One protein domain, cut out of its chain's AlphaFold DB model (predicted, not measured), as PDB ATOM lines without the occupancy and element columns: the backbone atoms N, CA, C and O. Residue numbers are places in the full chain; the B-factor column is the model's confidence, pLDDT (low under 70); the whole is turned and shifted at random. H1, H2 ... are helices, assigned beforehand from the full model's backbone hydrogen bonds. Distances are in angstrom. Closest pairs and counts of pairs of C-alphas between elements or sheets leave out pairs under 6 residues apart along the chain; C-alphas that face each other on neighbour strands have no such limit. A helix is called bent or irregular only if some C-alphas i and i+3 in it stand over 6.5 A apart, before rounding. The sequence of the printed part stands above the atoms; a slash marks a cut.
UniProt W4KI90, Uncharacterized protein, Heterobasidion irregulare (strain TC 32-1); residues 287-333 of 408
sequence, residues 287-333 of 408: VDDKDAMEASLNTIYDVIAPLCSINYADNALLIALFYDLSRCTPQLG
ATOM      1  N   VAL A 287     -26.827 -49.459  34.668       51.81
ATOM      2  CA  VAL A 287     -25.696 -50.266  34.214       51.81
ATOM      3  C   VAL A 287     -24.689 -50.287  35.358       51.81
ATOM      4  O   VAL A 287     -23.901 -49.363  35.516       51.81
ATOM      5  N   ASP A 288     -24.773 -51.323  36.188       78.31
ATOM      6  CA  ASP A 288     -23.811 -51.616  37.255       78.31
ATOM      7  C   ASP A 288     -22.572 -52.296  36.644       78.31
ATOM      8  O   ASP A 288     -22.272 -53.463  36.891       78.31
ATOM      9  N   ASP A 289     -21.925 -51.592  35.711       89.88
ATOM     10  CA  ASP A 289     -20.700 -52.062  35.076       89.88
ATOM     11  C   ASP A 289     -19.517 -51.686  35.968       89.88
ATOM     12  O   ASP A 289     -19.094 -50.528  36.052       89.88
ATOM     13  N   LYS A 290     -19.015 -52.703  36.668       87.56
ATOM     14  CA  LYS A 290     -17.845 -52.615  37.537       87.56
ATOM     15  C   LYS A 290     -16.657 -51.982  36.809       87.56
ATOM     16  O   LYS A 290     -15.970 -51.155  37.406       87.56
ATOM     17  N   ASP A 291     -16.452 -52.313  35.537       88.88
ATOM     18  CA  ASP A 291     -15.297 -51.843  34.773       88.88
ATOM     19  C   ASP A 291     -15.443 -50.352  34.435       88.88
ATOM     20  O   ASP A 291     -14.475 -49.592  34.500       88.88
ATOM     21  N   ALA A 292     -16.669 -49.887  34.173       81.94
ATOM     22  CA  ALA A 292     -16.958 -48.467  33.969       81.94
ATOM     23  C   ALA A 292     -16.780 -47.645  35.261       81.94
ATOM     24  O   ALA A 292     -16.268 -46.517  35.227       81.94
ATOM     25  N   MET A 293     -17.165 -48.209  36.409       84.75
ATOM     26  CA  MET A 293     -16.953 -47.585  37.717       84.75
ATOM     27  C   MET A 293     -15.460 -47.507  38.063       84.75
ATOM     28  O   MET A 293     -14.981 -46.454  38.484       84.75
ATOM     29  N   GLU A 294     -14.711 -48.586  37.832       84.75
ATOM     30  CA  GLU A 294     -13.267 -48.645  38.065       84.75
ATOM     31  C   GLU A 294     -12.503 -47.692  37.132       84.75
ATOM     32  O   GLU A 294     -11.646 -46.936  37.592       84.75
ATOM     33  N   ALA A 295     -12.878 -47.612  35.851       84.25
ATOM     34  CA  ALA A 295     -12.314 -46.645  34.907       84.25
ATOM     35  C   ALA A 295     -12.571 -45.186  35.334       84.25
ATOM     36  O   ALA A 295     -11.682 -44.332  35.235       84.25
ATOM     37  N   SER A 296     -13.767 -44.900  35.854       80.31
ATOM     38  CA  SER A 296     -14.121 -43.569  36.363       80.31
ATOM     39  C   SER A 296     -13.311 -43.213  37.611       80.31
ATOM     40  O   SER A 296     -12.773 -42.110  37.703       80.31
ATOM     41  N   LEU A 297     -13.160 -44.154  38.550       83.06
ATOM     42  CA  LEU A 297     -12.343 -43.959  39.748       83.06
ATOM     43  C   LEU A 297     -10.864 -43.764  39.403       83.06
ATOM     44  O   LEU A 297     -10.252 -42.830  39.917       83.06
ATOM     45  N   ASN A 298     -10.307 -44.563  38.492       85.62
ATOM     46  CA  ASN A 298      -8.923 -44.410  38.034       85.62
ATOM     47  C   ASN A 298      -8.688 -43.033  37.399       85.62
ATOM     48  O   ASN A 298      -7.711 -42.366  37.724       85.62
ATOM     49  N   THR A 299      -9.641 -42.541  36.603       82.81
ATOM     50  CA  THR A 299      -9.569 -41.190  36.021       82.81
ATOM     51  C   THR A 299      -9.545 -40.100  37.099       82.81
ATOM     52  O   THR A 299      -8.815 -39.117  36.983       82.81
ATOM     53  N   ILE A 300     -10.327 -40.263  38.171       84.44
ATOM     54  CA  ILE A 300     -10.337 -39.327  39.302       84.44
ATOM     55  C   ILE A 300      -8.992 -39.367  40.040       84.44
ATOM     56  O   ILE A 300      -8.419 -38.311  40.326       84.44
ATOM     57  N   TYR A 301      -8.445 -40.558  40.299       86.38
ATOM     58  CA  TYR A 301      -7.132 -40.711  40.931       86.38
ATOM     59  C   TYR A 301      -5.998 -40.116  40.087       86.38
ATOM     60  O   TYR A 301      -5.128 -39.444  40.644       86.38
ATOM     61  N   ASP A 302      -6.047 -40.261  38.763       88.12
ATOM     62  CA  ASP A 302      -5.063 -39.692  37.834       88.12
ATOM     63  C   ASP A 302      -5.061 -38.158  37.816       88.12
ATOM     64  O   ASP A 302      -4.042 -37.543  37.502       88.12
ATOM     65  N   VAL A 303      -6.180 -37.514  38.161       84.25
ATOM     66  CA  VAL A 303      -6.265 -36.049  38.283       84.25
ATOM     67  C   VAL A 303      -5.834 -35.583  39.672       84.25
ATOM     68  O   VAL A 303      -5.141 -34.571  39.798       84.25
ATOM     69  N   ILE A 304      -6.205 -36.319  40.719       86.75
ATOM     70  CA  ILE A 304      -5.893 -35.953  42.105       86.75
ATOM     71  C   ILE A 304      -4.410 -36.178  42.419       86.75
ATOM     72  O   ILE A 304      -3.796 -35.336  43.072       86.75
ATOM     73  N   ALA A 305      -3.795 -37.260  41.933       85.62
ATOM     74  CA  ALA A 305      -2.402 -37.581  42.246       85.62
ATOM     75  C   ALA A 305      -1.403 -36.482  41.811       85.62
ATOM     76  O   ALA A 305      -0.556 -36.104  42.627       85.62
ATOM     77  N   PRO A 306      -1.506 -35.886  40.606       84.94
ATOM     78  CA  PRO A 306      -0.704 -34.728  40.225       84.94
ATOM     79  C   PRO A 306      -0.987 -33.487  41.071       84.94
ATOM     80  O   PRO A 306      -0.046 -32.793  41.427       84.94
ATOM     81  N   LEU A 307      -2.248 -33.203  41.421       84.56
ATOM     82  CA  LEU A 307      -2.597 -32.045  42.259       84.56
ATOM     83  C   LEU A 307      -2.005 -32.169  43.669       84.56
ATOM     84  O   LEU A 307      -1.471 -31.201  44.212       84.56
ATOM     85  N   CYS A 308      -2.017 -33.379  44.228       81.81
ATOM     86  CA  CYS A 308      -1.368 -33.676  45.499       81.81
ATOM     87  C   CYS A 308       0.165 -33.594  45.400       81.81
ATOM     88  O   CYS A 308       0.803 -33.095  46.326       81.81
ATOM     89  N   SER A 309       0.776 -34.025  44.288       85.19
ATOM     90  CA  SER A 309       2.241 -34.007  44.134       85.19
ATOM     91  C   SER A 309       2.829 -32.597  44.021       85.19
ATOM     92  O   SER A 309       3.973 -32.381  44.418       85.19
ATOM     93  N   ILE A 310       2.040 -31.619  43.564       91.19
ATOM     94  CA  ILE A 310       2.416 -30.195  43.552       91.19
ATOM     95  C   ILE A 310       1.970 -29.434  44.816       91.19
ATOM     96  O   ILE A 310       2.003 -28.202  44.830       91.19
ATOM     97  N   ASN A 311       1.561 -30.150  45.872       89.12
ATOM     98  CA  ASN A 311       1.041 -29.602  47.131       89.12
ATOM     99  C   ASN A 311      -0.138 -28.628  46.933       89.12
ATOM    100  O   ASN A 311      -0.281 -27.633  47.644       89.12
ATOM    101  N   TYR A 312      -0.975 -28.901  45.931       78.50
ATOM    102  CA  TYR A 312      -2.152 -28.107  45.575       78.50
ATOM    103  C   TYR A 312      -3.426 -28.808  46.066       78.50
ATOM    104  O   TYR A 312      -4.390 -28.989  45.328       78.50
ATOM    105  N   ALA A 313      -3.394 -29.239  47.329       78.38
ATOM    106  CA  ALA A 313      -4.486 -29.919  48.021       78.38
ATOM    107  C   ALA A 313      -5.290 -28.932  48.887       78.38
ATOM    108  O   ALA A 313      -5.545 -29.179  50.062       78.38
ATOM    109  N   ASP A 314      -5.655 -27.778  48.320       89.31
ATOM    110  CA  ASP A 314      -6.611 -26.891  48.981       89.31
ATOM    111  C   ASP A 314      -7.977 -27.585  49.009       89.31
ATOM    112  O   ASP A 314      -8.517 -27.967  47.964       89.31
ATOM    113  N   ASN A 315      -8.541 -27.740  50.207       81.00
ATOM    114  CA  ASN A 315      -9.854 -28.336  50.417       81.00
ATOM    115  C   ASN A 315     -10.925 -27.641  49.567       81.00
ATOM    116  O   ASN A 315     -11.797 -28.317  49.032       81.00
ATOM    117  N   ALA A 316     -10.832 -26.322  49.363       79.94
ATOM    118  CA  ALA A 316     -11.777 -25.593  48.521       79.94
ATOM    119  C   ALA A 316     -11.726 -26.051  47.052       79.94
ATOM    120  O   ALA A 316     -12.762 -26.188  46.398       79.94
ATOM    121  N   LEU A 317     -10.526 -26.334  46.540       80.50
ATOM    122  CA  LEU A 317     -10.318 -26.772  45.163       80.50
ATOM    123  C   LEU A 317     -10.699 -28.239  44.970       80.50
ATOM    124  O   LEU A 317     -11.331 -28.573  43.971       80.50
ATOM    125  N   LEU A 318     -10.363 -29.100  45.933       83.12
ATOM    126  CA  LEU A 318     -10.778 -30.500  45.911       83.12
ATOM    127  C   LEU A 318     -12.302 -30.618  45.999       83.12
ATOM    128  O   LEU A 318     -12.890 -31.343  45.203       83.12
ATOM    129  N   ILE A 319     -12.961 -29.858  46.881       80.50
ATOM    130  CA  ILE A 319     -14.430 -29.839  46.991       80.50
ATOM    131  C   ILE A 319     -15.072 -29.368  45.681       80.50
ATOM    132  O   ILE A 319     -16.006 -30.011  45.208       80.50
ATOM    133  N   ALA A 320     -14.568 -28.293  45.065       77.31
ATOM    134  CA  ALA A 320     -15.081 -27.814  43.782       77.31
ATOM    135  C   ALA A 320     -14.891 -28.850  42.660       77.31
ATOM    136  O   ALA A 320     -15.819 -29.108  41.897       77.31
ATOM    137  N   LEU A 321     -13.722 -29.498  42.603       82.25
ATOM    138  CA  LEU A 321     -13.428 -30.559  41.638       82.25
ATOM    139  C   LEU A 321     -14.360 -31.765  41.833       82.25
ATOM    140  O   LEU A 321     -14.924 -32.267  40.864       82.25
ATOM    141  N   PHE A 322     -14.558 -32.211  43.075       82.31
ATOM    142  CA  PHE A 322     -15.466 -33.313  43.396       82.31
ATOM    143  C   PHE A 322     -16.919 -32.972  43.073       82.31
ATOM    144  O   PHE A 322     -17.636 -33.811  42.527       82.31
ATOM    145  N   TYR A 323     -17.349 -31.744  43.362       79.38
ATOM    146  CA  TYR A 323     -18.683 -31.275  43.013       79.38
ATOM    147  C   TYR A 323     -18.890 -31.276  41.492       79.38
ATOM    148  O   TYR A 323     -19.855 -31.867  41.007       79.38
ATOM    149  N   ASP A 324     -17.953 -30.723  40.723       73.69
ATOM    150  CA  ASP A 324     -18.030 -30.708  39.259       73.69
ATOM    151  C   ASP A 324     -18.010 -32.122  38.658       73.69
ATOM    152  O   ASP A 324     -18.817 -32.431  37.774       73.69
ATOM    153  N   LEU A 325     -17.150 -33.010  39.168       77.62
ATOM    154  CA  LEU A 325     -17.105 -34.419  38.766       77.62
ATOM    155  C   LEU A 325     -18.429 -35.133  39.064       77.62
ATOM    156  O   LEU A 325     -18.941 -35.841  38.194       77.62
ATOM    157  N   SER A 326     -19.027 -34.894  40.236       74.44
ATOM    158  CA  SER A 326     -20.321 -35.478  40.616       74.44
ATOM    159  C   SER A 326     -21.473 -35.011  39.718       74.44
ATOM    160  O   SER A 326     -22.390 -35.777  39.433       74.44
ATOM    161  N   ARG A 327     -21.409 -33.779  39.194       71.75
ATOM    162  CA  ARG A 327     -22.411 -33.246  38.257       71.75
ATOM    163  C   ARG A 327     -22.239 -33.761  36.834       71.75
ATOM    164  O   ARG A 327     -23.224 -33.876  36.109       71.75
ATOM    165  N   CYS A 328     -21.006 -34.051  36.426       55.09
ATOM    166  CA  CYS A 328     -20.701 -34.556  35.087       55.09
ATOM    167  C   CYS A 328     -20.918 -36.069  34.957       55.09
ATOM    168  O   CYS A 328     -20.952 -36.589  33.844       55.09
ATOM    169  N   THR A 329     -21.098 -36.769  36.078       61.53
ATOM    170  CA  THR A 329     -21.346 -38.210  36.132       61.53
ATOM    171  C   THR A 329     -22.702 -38.496  36.786       61.53
ATOM    172  O   THR A 329     -22.766 -38.952  37.924       61.53
ATOM    173  N   PRO A 330     -23.826 -38.304  36.066       50.56
ATOM    174  CA  PRO A 330     -25.163 -38.620  36.588       50.56
ATOM    175  C   PRO A 330     -25.368 -40.110  36.947       50.56
ATOM    176  O   PRO A 330     -26.438 -40.486  37.415       50.56
ATOM    177  N   GLN A 331     -24.356 -40.960  36.737       53.34
ATOM    178  CA  GLN A 331     -24.338 -42.392  37.045       53.34
ATOM    179  C   GLN A 331     -23.697 -42.730  38.405       53.34
ATOM    180  O   GLN A 331     -23.852 -43.852  38.881       53.34
ATOM    181  N   LEU A 332     -23.023 -41.788  39.076       49.81
ATOM    182  CA  LEU A 332     -22.412 -42.011  40.393       49.81
ATOM    183  C   LEU A 332     -23.431 -41.749  41.515       49.81
ATOM    184  O   LEU A 332     -23.317 -40.822  42.315       49.81
ATOM    185  N   GLY A 333     -24.476 -42.576  41.562       43.22
ATOM    186  CA  GLY A 333     -25.466 -42.551  42.633       43.22
ATOM    187  C   GLY A 333     -24.856 -42.947  43.981       43.22
ATOM    188  O   GLY A 333     -24.584 -44.117  44.223       43.22
TER     189      GLY A 333
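What this domain is: This is residues 287 to 333 of the 408 residues of an uncharacterized protein of Heterobasidion irregulare (strain TC 32-1) (UniProt W4KI90). A long helix, H1, turns at one end through a tight link into a shorter helix, H2, which folds back beside it as a loosely spaced helical U. The printed part has 47 residues with two named helices, H1 then H2, and no named strand: all helix. It is loose, with a radius of gyration of the C-alphas of 11.9 A, and only just elongated, spanning 36 by 18 by 11 A.

How they stand to each other: Start with H1, residues 290 to 309, and look across to H2, residues 315 to 328. The two are near each other: 10 pairs of C-alphas lie within 10 A, and the closest are 8.3 A apart. In H2 every O i to N i+4 pair is within hydrogen-bond range; in H1, 14 of 16 are.

Where its parts are: Find C-alpha 290 at (-17.845, -52.615, 37.537); from there H1 runs 28.2 A to C-alpha 309. H1 is neither bent nor irregular, but only just: C-alphas 303 and 306 are 6.0 A apart. H2 runs 19.8 A, ending at C-alpha 328, (-20.701, -34.556, 35.087).

The domain as a whole: The C-alphas farthest apart, of Val 287 and Asn 311, are 36.2 A apart. The printed part has no cut. Look for pLDDT under 70 at residue 287 and residues 328 to 333.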